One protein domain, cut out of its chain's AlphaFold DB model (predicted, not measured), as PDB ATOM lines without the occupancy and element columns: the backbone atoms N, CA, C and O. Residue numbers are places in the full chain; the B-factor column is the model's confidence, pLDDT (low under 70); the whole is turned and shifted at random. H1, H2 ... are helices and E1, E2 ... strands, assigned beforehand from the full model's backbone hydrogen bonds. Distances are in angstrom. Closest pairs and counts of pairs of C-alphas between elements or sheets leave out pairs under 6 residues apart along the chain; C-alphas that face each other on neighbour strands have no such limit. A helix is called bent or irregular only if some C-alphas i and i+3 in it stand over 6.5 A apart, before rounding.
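AT A GLANCE: This is residues 2 to 93 of the 102 residues of an uncharacterized protein of Mucilaginibacter aquatilis (UniProt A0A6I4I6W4). A small two-stranded hairpin, E1 and E2, makes one end of this domain, and three helices, H1, H2 and H3, bundled with their centres in a triangle, make the other. H3 lies in the middle of the whole, and H4 and H5 run along another side, about perpendicular to each other. The printed part has 92 residues with five named helices and two named strands, in the order H1 H2 H3 E1 E2 H4 H5; the sheet, E1 - E2, is antiparallel, and the class is mostly helix. The whole is compact and rounded, with a radius of gyration of the C-alphas of 13.3 A and spans of 39 by 28 by 21 A.

IN THESE COORDINATES: Start at the sheet: E1 is residues 55 to 57, 6.6 A, and E2 is residues 63 to 65, 7.0 A. Next look at H3, residues 31 to 44, 20.2 A long, which ends at C-alpha 44, (280.541, 314.896, 195.404). H2, residues 10 to 25, covers 22.6 A; it is irregular, with C-alphas 15 and 18 7.1 A apart, and has a kink of 38 degrees near residue 18. Find C-alpha 2 at (270.685, 322.569, 207.512), where H1, residues 2 to 7, begins and runs 8.8 A. H4, residues 71 to 80, 15.1 A, is irregular, with C-alphas 72 and 75 7.6 A apart. H5, residues 86 to 91, 8.7 A, ends at C-alpha 91, (258.920, 316.892, 186.751).

HOW THE PARTS SIT: In the hairpin of E1 and E2, look for N 56 and O 64 at 2.9 A and N 64 and O 56 at 2.8 A, both within hydrogen-bond range. Ile 65 of E2 and Val 90 of H5 have their closest C-alphas 7.7 A apart. H5 and H4 only just touch, with 3 pairs of C-alphas within 8 A, the closest those of Asn 75 and Leu 86, 6.3 A; their lines are about perpendicular, 84 degrees. H3 and H4 are near each other. H2 and H3, a helical hairpin, touch at Val 24 and Pro 31, closest C-alphas 5.7 A, at a shallow tilt of 25 degrees, opposite ways. H1 touches H3, closest C-alphas Gln 6 and Leu 37, 5.8 A, at a shallow tilt of 13 degrees, the same way. H1 and H2, also a helical hairpin, touch through residues 12 to 16 of H2 alone, closest C-alphas Ile 5 and Gln 13, 5.8 A. In H1, H3 and H5 every O i to N i+4 pair is within hydrogen-bond range; in H2 10 of 12 are, in H4 4 of 6.

THE WHOLE: Look for the two C-alphas farthest apart at Glu 26 and Thr 60, 42.9 A. The printed part has no cut and no long link. The mean pLDDT of the printed part is 96.4, and no printed residue is under 70.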
ATOM      1  N   PHE A   2     270.512 323.443 208.688       88.25
ATOM      2  CA  PHE A   2     270.685 322.569 207.512       88.25
ATOM      3  C   PHE A   2     271.174 323.285 206.241       88.25
ATOM      4  O   PHE A   2     272.169 322.858 205.671       88.25
ATOM      5  N   LEU A   3     270.535 324.389 205.831       89.50
ATOM      6  CA  LEU A   3     270.875 325.081 204.578       89.50
ATOM      7  C   LEU A   3     272.340 325.536 204.498       89.50
ATOM      8  O   LEU A   3     272.906 325.528 203.408       89.50
ATOM      9  N   VAL A   4     272.953 325.878 205.638       92.38
ATOM     10  CA  VAL A   4     274.373 326.256 205.714       92.38
ATOM     11  C   VAL A   4     275.253 325.040 205.432       92.38
ATOM     12  O   VAL A   4     276.120 325.095 204.569       92.38
ATOM     13  N   ILE A   5     274.989 323.915 206.099       92.56
ATOM     14  CA  ILE A   5     275.743 322.665 205.909       92.56
ATOM     15  C   ILE A   5     275.550 322.134 204.479       92.56
ATOM     16  O   ILE A   5     276.511 321.758 203.814       92.56
ATOM     17  N   GLN A   6     274.319 322.169 203.967       92.62
ATOM     18  CA  GLN A   6     273.941 321.659 202.646       92.62
ATOM     19  C   GLN A   6     274.688 322.327 201.483       92.62
ATOM     20  O   GLN A   6     274.844 321.717 200.421       92.62
ATOM     21  N   HIS A   7     275.162 323.559 201.672       92.62
ATOM     22  CA  HIS A   7     275.885 324.328 200.654       92.62
ATOM     23  C   HIS A   7     277.347 324.607 201.026       92.62
ATOM     24  O   HIS A   7     278.056 325.233 200.244       92.62
ATOM     25  N   ALA A   8     277.817 324.114 202.175       94.94
ATOM     26  CA  ALA A   8     279.217 324.210 202.565       94.94
ATOM     27  C   ALA A   8     280.129 323.348 201.670       94.94
ATOM     28  O   ALA A   8     279.670 322.554 200.837       94.94
ATOM     29  N   ASP A   9     281.441 323.493 201.850       96.19
ATOM     30  CA  ASP A   9     282.436 322.626 201.225       96.19
ATOM     31  C   ASP A   9     282.298 321.167 201.704       96.19
ATOM     32  O   ASP A   9     281.686 320.875 202.737       96.19
ATOM     33  N   ILE A  10     282.876 320.235 200.942       95.56
ATOM     34  CA  ILE A  10     282.751 318.798 201.209       95.56
ATOM     35  C   ILE A  10     283.270 318.402 202.600       95.56
ATOM     36  O   ILE A  10     282.618 317.607 203.274       95.56
ATOM     37  N   LYS A  11     284.367 319.000 203.088       96.50
ATOM     38  CA  LYS A  11     284.931 318.649 204.401       96.50
ATOM     39  C   LYS A  11     283.983 319.068 205.520       96.50
ATOM     40  O   LYS A  11     283.798 318.336 206.490       96.50
ATOM     41  N   THR A  12     283.345 320.228 205.377       96.75
ATOM     42  CA  THR A  12     282.314 320.687 206.315       96.75
ATOM     43  C   THR A  12     281.087 319.771 206.297       96.75
ATOM     44  O   THR A  12     280.582 319.408 207.359       96.75
ATOM     45  N   GLN A  13     280.628 319.342 205.120       96.56
ATOM     46  CA  GLN A  13     279.517 318.389 205.005       96.56
ATOM     47  C   GLN A  13     279.824 317.063 205.702       96.56
ATOM     48  O   GLN A  13     279.025 316.601 206.515       96.56
ATOM     49  N   GLU A  14     280.999 316.488 205.441       96.25
ATOM     50  CA  GLU A  14     281.460 315.246 206.069       96.25
ATOM     51  C   GLU A  14     281.539 315.378 207.590       96.25
ATOM     52  O   GLU A  14     281.041 314.517 208.316       96.25
ATOM     53  N   LYS A  15     282.096 316.493 208.080       96.62
ATOM     54  CA  LYS A  15     282.232 316.771 209.515       96.62
ATOM     55  C   LYS A  15     280.886 316.792 210.240       96.62
ATOM     56  O   LYS A  15     280.790 316.288 211.357       96.62
ATOM     57  N   TYR A  16     279.858 317.391 209.638       96.19
ATOM     58  CA  TYR A  16     278.557 317.573 210.291       96.19
ATOM     59  C   TYR A  16     277.528 316.487 209.967       96.19
ATOM     60  O   TYR A  16     276.504 316.410 210.650       96.19
ATOM     61  N   LEU A  17     277.782 315.614 208.990       96.56
ATOM     62  CA  LEU A  17     276.864 314.529 208.643       96.56
ATOM     63  C   LEU A  17     276.523 313.611 209.839       96.56
ATOM     64  O   LEU A  17     275.334 313.352 210.046       96.56
ATOM     65  N   PRO A  18     277.478 313.165 210.687       97.31
ATOM     66  CA  PRO A  18     277.150 312.375 211.877       97.31
ATOM     67  C   PRO A  18     276.224 313.109 212.856       97.31
ATOM     68  O   PRO A  18     275.297 312.507 213.397       97.31
ATOM     69  N   LEU A  19     276.426 314.419 213.041       96.75
ATOM     70  CA  LEU A  19     275.570 315.244 213.897       96.75
ATOM     71  C   LEU A  19     274.155 315.361 213.321       96.75
ATOM     72  O   LEU A  19     273.179 315.262 214.060       96.75
ATOM     73  N   MET A  20     274.031 315.524 212.001       97.00
ATOM     74  CA  MET A  20     272.731 315.574 211.333       97.00
ATOM     75  C   MET A  20     271.971 314.246 211.477       97.00
ATOM     76  O   MET A  20     270.774 314.254 211.761       97.00
ATOM     77  N   ARG A  21     272.664 313.104 211.358       97.31
ATOM     78  CA  ARG A  21     272.085 311.772 211.610       97.31
ATOM     79  C   ARG A  21     271.561 311.633 213.037       97.31
ATOM     80  O   ARG A  21     270.434 311.180 213.228       97.31
ATOM     81  N   ALA A  22     272.349 312.056 214.027       97.81
ATOM     82  CA  ALA A  22     271.930 312.048 215.426       97.81
ATOM     83  C   ALA A  22     270.701 312.943 215.652       97.81
ATOM     84  O   ALA A  22     269.717 312.500 216.238       97.81
ATOM     85  N   ALA A  23     270.704 314.162 215.103       97.12
ATOM     86  CA  ALA A  23     269.584 315.089 215.226       97.12
ATOM     87  C   ALA A  23     268.284 314.531 214.621       97.12
ATOM     88  O   ALA A  23     267.226 314.690 215.222       97.12
ATOM     89  N   VAL A  24     268.342 313.847 213.472       97.44
ATOM     90  CA  VAL A  24     267.167 313.171 212.891       97.44
ATOM     91  C   VAL A  24     266.688 312.029 213.786       97.44
ATOM     92  O   VAL A  24     265.493 311.933 214.056       97.44
ATOM     93  N   LYS A  25     267.604 311.196 214.298       97.31
ATOM     94  CA  LYS A  25     267.268 310.095 215.217       97.31
ATOM     95  C   LYS A  25     266.589 310.594 216.499       97.31
ATOM     96  O   LYS A  25     265.707 309.926 217.023       97.31
ATOM     97  N   GLU A  26     266.986 311.767 216.982       97.88
ATOM     98  CA  GLU A  26     266.402 312.431 218.154       97.88
ATOM     99  C   GLU A  26     265.137 313.252 217.833       97.88
ATOM    100  O   GLU A  26     264.600 313.910 218.721       97.88
ATOM    101  N   GLY A  27     264.666 313.269 216.580       96.44
ATOM    102  CA  GLY A  27     263.497 314.055 216.164       96.44
ATOM    103  C   GLY A  27     263.728 315.572 216.134       96.44
ATOM    104  O   GLY A  27     262.781 316.345 216.032       96.44
ATOM    105  N   LYS A  28     264.986 316.018 216.205       96.88
ATOM    106  CA  LYS A  28     265.398 317.433 216.213       96.88
ATOM    107  C   LYS A  28     265.663 317.999 214.816       96.88
ATOM    108  O   LYS A  28     265.951 319.187 214.673       96.88
ATOM    109  N   ALA A  29     265.606 317.164 213.783       96.06
ATOM    110  CA  ALA A  29     265.761 317.569 212.392       96.06
ATOM    111  C   ALA A  29     264.877 316.721 211.470       96.06
ATOM    112  O   ALA A  29     264.607 315.556 211.752       96.06
ATOM    113  N   HIS A  30     264.459 317.295 210.340       97.38
ATOM    114  CA  HIS A  30     263.651 316.576 209.357       97.38
ATOM    115  C   HIS A  30     264.481 315.514 208.610       97.38
ATOM    116  O   HIS A  30     265.529 315.867 208.059       97.38
ATOM    117  N   PRO A  31     264.011 314.253 208.512       98.00
ATOM    118  CA  PRO A  31     264.693 313.190 207.768       98.00
ATOM    119  C   PRO A  31     264.984 313.549 206.307       98.00
ATOM    120  O   PRO A  31     266.072 313.265 205.812       98.00
ATOM    121  N   ALA A  32     264.061 314.254 205.642       98.00
ATOM    122  CA  ALA A  32     264.251 314.740 204.278       98.00
ATOM    123  C   ALA A  32     265.531 315.581 204.128       98.00
ATOM    124  O   ALA A  32     266.274 315.399 203.172       98.00
ATOM    125  N   ASN A  33     265.853 316.445 205.098       97.81
ATOM    126  CA  ASN A  33     267.072 317.256 205.047       97.81
ATOM    127  C   ASN A  33     268.338 316.390 205.098       97.81
ATOM    128  O   ASN A  33     269.307 316.667 204.399       97.81
ATOM    129  N   LEU A  34     268.335 315.329 205.909       98.12
ATOM    130  CA  LEU A  34     269.447 314.383 205.946       98.12
ATOM    131  C   LEU A  34     269.584 313.640 204.610       98.12
ATOM    132  O   LEU A  34     270.690 313.578 204.084       98.12
ATOM    133  N   ALA A  35     268.479 313.168 204.028       98.31
ATOM    134  CA  ALA A  35     268.480 312.498 202.729       98.31
ATOM    135  C   ALA A  35     269.098 313.371 201.616       98.31
ATOM    136  O   ALA A  35     269.933 312.901 200.844       98.31
ATOM    137  N   LEU A  36     268.757 314.667 201.583       98.00
ATOM    138  CA  LEU A  36     269.335 315.627 200.634       98.00
ATOM    139  C   LEU A  36     270.843 315.845 200.835       98.00
ATOM    140  O   LEU A  36     271.561 316.103 199.866       98.00
ATOM    141  N   LEU A  37     271.323 315.800 202.082       98.06
ATOM    142  CA  LEU A  37     272.747 315.943 202.396       98.06
ATOM    143  C   LEU A  37     273.531 314.682 202.025       98.06
ATOM    144  O   LEU A  37     274.634 314.785 201.492       98.06
ATOM    145  N   GLU A  38     272.961 313.506 202.286       98.00
ATOM    146  CA  GLU A  38     273.578 312.220 201.959       98.00
ATOM    147  C   GLU A  38     273.756 312.043 200.452       98.00
ATOM    148  O   GLU A  38     274.865 311.746 200.011       98.00
ATOM    149  N   ASP A  39     272.721 312.317 199.654       98.38
ATOM    150  CA  ASP A  39     272.827 312.271 198.192       98.38
ATOM    151  C   ASP A  39     273.837 313.297 197.658       98.38
ATOM    152  O   ASP A  39     274.636 312.993 196.772       98.38
ATOM    153  N   ARG A  40     273.848 314.518 198.213       97.69
ATOM    154  CA  ARG A  40     274.813 315.553 197.816       97.69
ATOM    155  C   ARG A  40     276.248 315.121 198.065       97.69
ATOM    156  O   ARG A  40     277.109 315.329 197.209       97.69
ATOM    157  N   LEU A  41     276.508 314.540 199.233       97.12
ATOM    158  CA  LEU A  41     277.831 314.036 199.559       97.12
ATOM    159  C   LEU A  41     278.199 312.844 198.667       97.12
ATOM    160  O   LEU A  41     279.333 312.780 198.200       97.12
ATOM    161  N   ALA A  42     277.250 311.948 198.380       97.50
ATOM    162  CA  ALA A  42     277.466 310.815 197.486       97.50
ATOM    163  C   ALA A  42     277.927 311.272 196.095       97.50
ATOM    164  O   ALA A  42     278.996 310.850 195.651       97.50
ATOM    165  N   ILE A  43     277.211 312.209 195.463       97.00
ATOM    166  CA  ILE A  43     277.595 312.749 194.147       97.00
ATOM    167  C   ILE A  43     278.963 313.432 194.193       97.00
ATOM    168  O   ILE A  43     279.814 313.178 193.342       97.00
ATOM    169  N   ARG A  44     279.231 314.242 195.226       95.56
ATOM    170  CA  ARG A  44     280.541 314.896 195.404       95.56
ATOM    171  C   ARG A  44     281.695 313.908 195.607       95.56
ATOM    172  O   ARG A  44     282.840 314.262 195.342       95.56
ATOM    173  N   GLN A  45     281.404 312.691 196.059       96.00
ATOM    174  CA  GLN A  45     282.364 311.599 196.224       96.00
ATOM    175  C   GLN A  45     282.399 310.637 195.019       96.00
ATOM    176  O   GLN A  45     283.055 309.600 195.100       96.00
ATOM    177  N   GLY A  46     281.691 310.938 193.923       96.12
ATOM    178  CA  GLY A  46     281.613 310.067 192.743       96.12
ATOM    179  C   GLY A  46     280.818 308.776 192.969       96.12
ATOM    180  O   GLY A  46     281.023 307.793 192.261       96.12
ATOM    181  N   LYS A  47     279.938 308.752 193.975       97.75
ATOM    182  CA  LYS A  47     279.072 307.615 194.313       97.75
ATOM    183  C   LYS A  47     277.660 307.840 193.781       97.75
ATOM    184  O   LYS A  47     277.263 308.966 193.501       97.75
ATOM    185  N   LYS A  48     276.889 306.757 193.699       98.19
ATOM    186  CA  LYS A  48     275.467 306.807 193.350       98.19
ATOM    187  C   LYS A  48     274.622 307.358 194.500       98.19
ATOM    188  O   LYS A  48     274.968 307.203 195.671       98.19
ATOM    189  N   GLN A  49     273.501 307.974 194.150       98.38
ATOM    190  CA  GLN A  49     272.517 308.509 195.084       98.38
ATOM    191  C   GLN A  49     271.702 307.400 195.752       98.38
ATOM    192  O   GLN A  49     271.472 306.339 195.172       98.38
ATOM    193  N   ILE A  50     271.176 307.686 196.939       98.19
ATOM    194  CA  ILE A  50     270.260 306.804 197.666       98.19
ATOM    195  C   ILE A  50     268.807 307.189 197.364       98.19
ATOM    196  O   ILE A  50     267.967 306.300 197.177       98.19
ATOM    197  N   TYR A  51     268.510 308.493 197.304       98.38
ATOM    198  CA  TYR A  51     267.147 309.024 197.176       98.38
ATOM    199  C   TYR A  51     266.879 309.744 195.848       98.38
ATOM    200  O   TYR A  51     265.721 310.060 195.570       98.38
ATOM    201  N   GLY A  52     267.900 309.997 195.024       97.75
ATOM    202  CA  GLY A  52     267.743 310.648 193.718       97.75
ATOM    203  C   GLY A  52     267.384 312.133 193.821       97.75
ATOM    204  O   GLY A  52     266.492 312.615 193.127       97.75
ATOM    205  N   SER A  53     267.985 312.859 194.762       97.75
ATOM    206  CA  SER A  53     267.663 314.272 195.002       97.75
ATOM    207  C   SER A  53     268.562 315.275 194.277       97.75
ATOM    208  O   SER A  53     268.173 316.434 194.128       97.75
ATOM    209  N   GLN A  54     269.745 314.868 193.829       97.75
ATOM    210  CA  GLN A  54     270.661 315.701 193.057       97.75
ATOM    211  C   GLN A  54     270.360 315.587 191.566       97.75
ATOM    212  O   GLN A  54     270.111 314.498 191.038       97.75
ATOM    213  N   ILE A  55     270.380 316.751 190.928       96.88
ATOM    214  CA  ILE A  55     270.166 316.955 189.504       96.88
ATOM    215  C   ILE A  55     271.397 317.685 188.976       96.88
ATOM    216  O   ILE A  55     271.819 318.691 189.554       96.88
ATOM    217  N   SER A  56     271.936 317.194 187.869       94.94
ATOM    218  CA  SER A  56     272.993 317.844 187.106       94.94
ATOM    219  C   SER A  56     272.377 318.625 185.951       94.94
ATOM    220  O   SER A  56     271.444 318.154 185.304       94.94
ATOM    221  N   ILE A  57     272.900 319.822 185.691       95.19
ATOM    222  CA  ILE A  57     272.523 320.641 184.537       95.19
ATOM    223  C   ILE A  57     273.739 320.726 183.624       95.19
ATOM    224  O   ILE A  57     274.819 321.136 184.060       95.19
ATOM    225  N   ASP A  58     273.579 320.304 182.376       93.62
ATOM    226  CA  ASP A  58     274.660 320.348 181.401       93.62
ATOM    227  C   ASP A  58     274.867 321.757 180.810       93.62
ATOM    228  O   ASP A  58     274.164 322.719 181.121       93.62
ATOM    229  N   LYS A  59     275.854 321.895 179.916       94.88
ATOM    230  CA  LYS A  59     276.176 323.177 179.261       94.88
ATOM    231  C   LYS A  59     275.052 323.712 178.365       94.88
ATOM    232  O   LYS A  59     275.089 324.883 178.002       94.88
ATOM    233  N   THR A  60     274.105 322.862 177.975       94.38
ATOM    234  CA  THR A  60     272.941 323.222 177.157       94.38
ATOM    235  C   THR A  60     271.739 323.633 178.007       94.38
ATOM    236  O   THR A  60     270.733 324.074 177.460       94.38
ATOM    237  N   GLY A  61     271.847 323.531 179.336       93.38
ATOM    238  CA  GLY A  61     270.757 323.805 180.268       93.38
ATOM    239  C   GLY A  61     269.841 322.605 180.505       93.38
ATOM    240  O   GLY A  61     268.866 322.732 181.241       93.38
ATOM    241  N   LYS A  62     270.144 321.436 179.927       94.69
ATOM    242  CA  LYS A  62     269.339 320.231 180.124       94.69
ATOM    243  C   LYS A  62     269.619 319.642 181.502       94.69
ATOM    244  O   LYS A  62     270.769 319.366 181.850       94.69
ATOM    245  N   ALA A  63     268.554 319.434 182.268       96.75
ATOM    246  CA  ALA A  63     268.606 318.770 183.558       96.75
ATOM    247  C   ALA A  63     268.581 317.243 183.395       96.75
ATOM    248  O   ALA A  63     267.828 316.695 182.588       96.75
ATOM    249  N   THR A  64     269.386 316.547 184.191       95.06
ATOM    250  CA  THR A  64     269.400 315.085 184.285       95.06
ATOM    251  C   THR A  64     269.586 314.661 185.732       95.06
ATOM    252  O   THR A  64     270.365 315.268 186.467       95.06
ATOM    253  N   ILE A  65     268.907 313.594 186.139       95.62
ATOM    254  CA  ILE A  65     269.145 312.982 187.443       95.62
ATOM    255  C   ILE A  65     270.453 312.187 187.436       95.62
ATOM    256  O   ILE A  65     270.714 311.428 186.503       95.62
ATOM    257  N   ASP A  66     271.280 312.360 188.468       95.19
ATOM    258  CA  ASP A  66     272.500 311.561 188.617       95.19
ATOM    259  C   ASP A  66     272.167 310.114 189.024       95.19
ATOM    260  O   ASP A  66     271.133 309.854 189.643       95.19
ATOM    261  N   ALA A  67     273.070 309.171 188.736       95.75
ATOM    262  CA  ALA A  67     272.851 307.739 188.953       95.75
ATOM    263  C   ALA A  67     272.423 307.393 190.393       95.75
ATOM    264  O   ALA A  67     273.015 307.867 191.365       95.75
ATOM    265  N   ILE A  68     271.436 306.507 190.526       97.94
ATOM    266  CA  ILE A  68     270.867 306.052 191.802       97.94
ATOM    267  C   ILE A  68     271.261 304.586 192.018       97.94
ATOM    268  O   ILE A  68     271.362 303.814 191.069       97.94
ATOM    269  N   ASP A  69     271.543 304.204 193.261       95.25
ATOM    270  CA  ASP A  69     272.081 302.877 193.585       95.25
ATOM    271  C   ASP A  69     271.074 301.739 193.351       95.25
ATOM    272  O   ASP A  69     271.395 300.742 192.710       95.25
ATOM    273  N   ASP A  70     269.834 301.928 193.803       95.56
ATOM    274  CA  ASP A  70     268.735 300.961 193.695       95.56
ATOM    275  C   ASP A  70     267.462 301.694 193.253       95.56
ATOM    276  O   ASP A  70     266.604 302.063 194.061       95.56
ATOM    277  N   GLU A  71     267.398 301.998 191.959       95.25
ATOM    278  CA  GLU A  71     266.288 302.727 191.339       95.25
ATOM    279  C   GLU A  71     264.913 302.103 191.615       95.25
ATOM    280  O   GLU A  71     264.039 302.841 192.077       95.25
ATOM    281  N   PRO A  72     264.694 300.781 191.460       95.38
ATOM    282  CA  PRO A  72     263.358 300.211 191.628       95.38
ATOM    283  C   PRO A  72     262.760 300.400 193.032       95.38
ATOM    284  O   PRO A  72     261.540 300.472 193.194       95.38
ATOM    285  N   ASN A  73     263.598 300.522 194.070       96.56
ATOM    286  CA  ASN A  73     263.137 300.746 195.445       96.56
ATOM    287  C   ASN A  73     263.333 302.188 195.943       96.56
ATOM    288  O   ASN A  73     263.076 302.462 197.121       96.56
ATOM    289  N   VAL A  74     263.736 303.132 195.085       97.75
ATOM    290  CA  VAL A  74     264.011 304.520 195.500       97.75
ATOM    291  C   VAL A  74     262.796 305.175 196.159       97.75
ATOM    292  O   VAL A  74     262.929 305.810 197.204       97.75
ATOM    293  N   ASN A  75     261.589 304.941 195.640       97.94
ATOM    294  CA  ASN A  75     260.368 305.523 196.196       97.94
ATOM    295  C   ASN A  75     260.010 304.971 197.582       97.94
ATOM    296  O   ASN A  75     259.477 305.716 198.405       97.94
ATOM    297  N   LYS A  76     260.382 303.721 197.899       97.81
ATOM    298  CA  LYS A  76     260.239 303.174 199.260       97.81
ATOM    299  C   LYS A  76     261.129 303.940 200.241       97.81
ATOM    300  O   LYS A  76     260.672 304.332 201.313       97.81
ATOM    301  N   ARG A  77     262.380 304.216 199.851       98.00
ATOM    302  CA  ARG A  77     263.317 305.014 200.660       98.00
ATOM    303  C   ARG A  77     262.861 306.464 200.799       98.00
ATOM    304  O   ARG A  77     262.893 307.001 201.901       98.00
ATOM    305  N   ARG A  78     262.390 307.084 199.713       98.44
ATOM    306  CA  ARG A  78     261.867 308.463 199.710       98.44
ATOM    307  C   ARG A  78     260.664 308.615 200.642       98.44
ATOM    308  O   ARG A  78     260.668 309.521 201.473       98.44
ATOM    309  N   ALA A  79     259.705 307.691 200.589       98.38
ATOM    310  CA  ALA A  79     258.546 307.698 201.481       98.38
ATOM    311  C   ALA A  79     258.949 307.605 202.965       98.38
ATOM    312  O   ALA A  79     258.421 308.353 203.787       98.38
ATOM    313  N   ALA A  80     259.935 306.764 203.303       98.06
ATOM    314  CA  ALA A  80     260.417 306.594 204.679       98.06
ATOM    315  C   ALA A  80     261.019 307.872 205.298       98.06
ATOM    316  O   ALA A  80     261.057 308.003 206.520       98.06
ATOM    317  N   VAL A  81     261.468 308.823 204.471       98.00
ATOM    318  CA  VAL A  81     262.036 310.109 204.917       98.00
ATOM    319  C   VAL A  81     261.126 311.310 204.626       98.00
ATOM    320  O   VAL A  81     261.529 312.453 204.854       98.00
ATOM    321  N   GLY A  82     259.902 311.070 204.141       97.75
ATOM    322  CA  GLY A  82     258.916 312.112 203.840       97.75
ATOM    323  C   GLY A  82     259.149 312.858 202.522       97.75
ATOM    324  O   GLY A  82     258.651 313.968 202.349       97.75
ATOM    325  N   LEU A  83     259.911 312.281 201.590       98.25
ATOM    326  CA  LEU A  83     260.071 312.812 200.237       98.25
ATOM    327  C   LEU A  83     258.956 312.287 199.322       98.25
ATOM    328  O   LEU A  83     258.588 311.114 199.370       98.25
ATOM    329  N   GLN A  84     258.458 313.153 198.437       97.69
ATOM    330  CA  GLN A  84     257.520 312.769 197.373       97.69
ATOM    331  C   GLN A  84     258.143 311.737 196.412       97.69
ATOM    332  O   GLN A  84     259.372 311.716 196.302       97.69
ATOM    333  N   PRO A  85     257.348 310.949 195.664       97.44
ATOM    334  CA  PRO A  85     257.855 310.059 194.615       97.44
ATOM    335  C   PRO A  85     258.824 310.756 193.652       97.44
ATOM    336  O   PRO A  85     258.692 311.956 193.382       97.44
ATOM    337  N   LEU A  86     259.826 310.023 193.174       97.50
ATOM    338  CA  LEU A  86     260.917 310.560 192.371       97.50
ATOM    339  C   LEU A  86     260.414 311.186 191.068       97.50
ATOM    340  O   LEU A  86     260.796 312.302 190.739       97.50
ATOM    341  N   GLU A  87     259.487 310.520 190.395       96.25
ATOM    342  CA  GLU A  87     258.815 310.951 189.170       96.25
ATOM    343  C   GLU A  87     258.145 312.317 189.355       96.25
ATOM    344  O   GLU A  87     258.227 313.184 188.491       96.25
ATOM    345  N   ASN A  88     257.507 312.544 190.507       96.44
ATOM    346  CA  ASN A  88     256.875 313.829 190.812       96.44
ATOM    347  C   ASN A  88     257.914 314.910 191.112       96.44
ATOM    348  O   ASN A  88     257.755 316.054 190.695       96.44
ATOM    349  N   TYR A  89     258.998 314.539 191.795       96.62
ATOM    350  CA  TYR A  89     260.099 315.449 192.083       96.62
ATOM    351  C   TYR A  89     260.823 315.908 190.819       96.62
ATOM    352  O   TYR A  89     261.148 317.086 190.711       96.62
ATOM    353  N   VAL A  90     261.094 315.019 189.865       96.50
ATOM    354  CA  VAL A  90     261.906 315.372 188.694       96.50
ATOM    355  C   VAL A  90     261.123 316.135 187.617       96.50
ATOM    356  O   VAL A  90     261.729 316.851 186.825       96.50
ATOM    357  N   LYS A  91     259.782 316.095 187.646       95.62
ATOM    358  CA  LYS A  91     258.920 316.892 186.751       95.62
ATOM    359  C   LYS A  91     259.169 318.396 186.844       95.62
ATOM    360  O   LYS A  91     259.084 319.078 185.832       95.62
ATOM    361  N   GLN A  92     259.514 318.915 188.025       93.94
ATOM    362  CA  GLN A  92     259.842 320.341 188.191       93.94
ATOM    363  C   GLN A  92     261.136 320.752 187.457       93.94
ATOM    364  O   GLN A  92     261.416 321.937 187.332       93.94
ATOM    365  N   TRP A  93     261.920 319.769 187.008       94.06
ATOM    366  CA  TRP A  93     263.143 319.935 186.227       94.06
ATOM    367  C   TRP A  93     262.944 319.540 184.757       94.06
ATOM    368  O   TRP A  93     263.927 319.383 184.044       94.06
TER     369      TRP A  93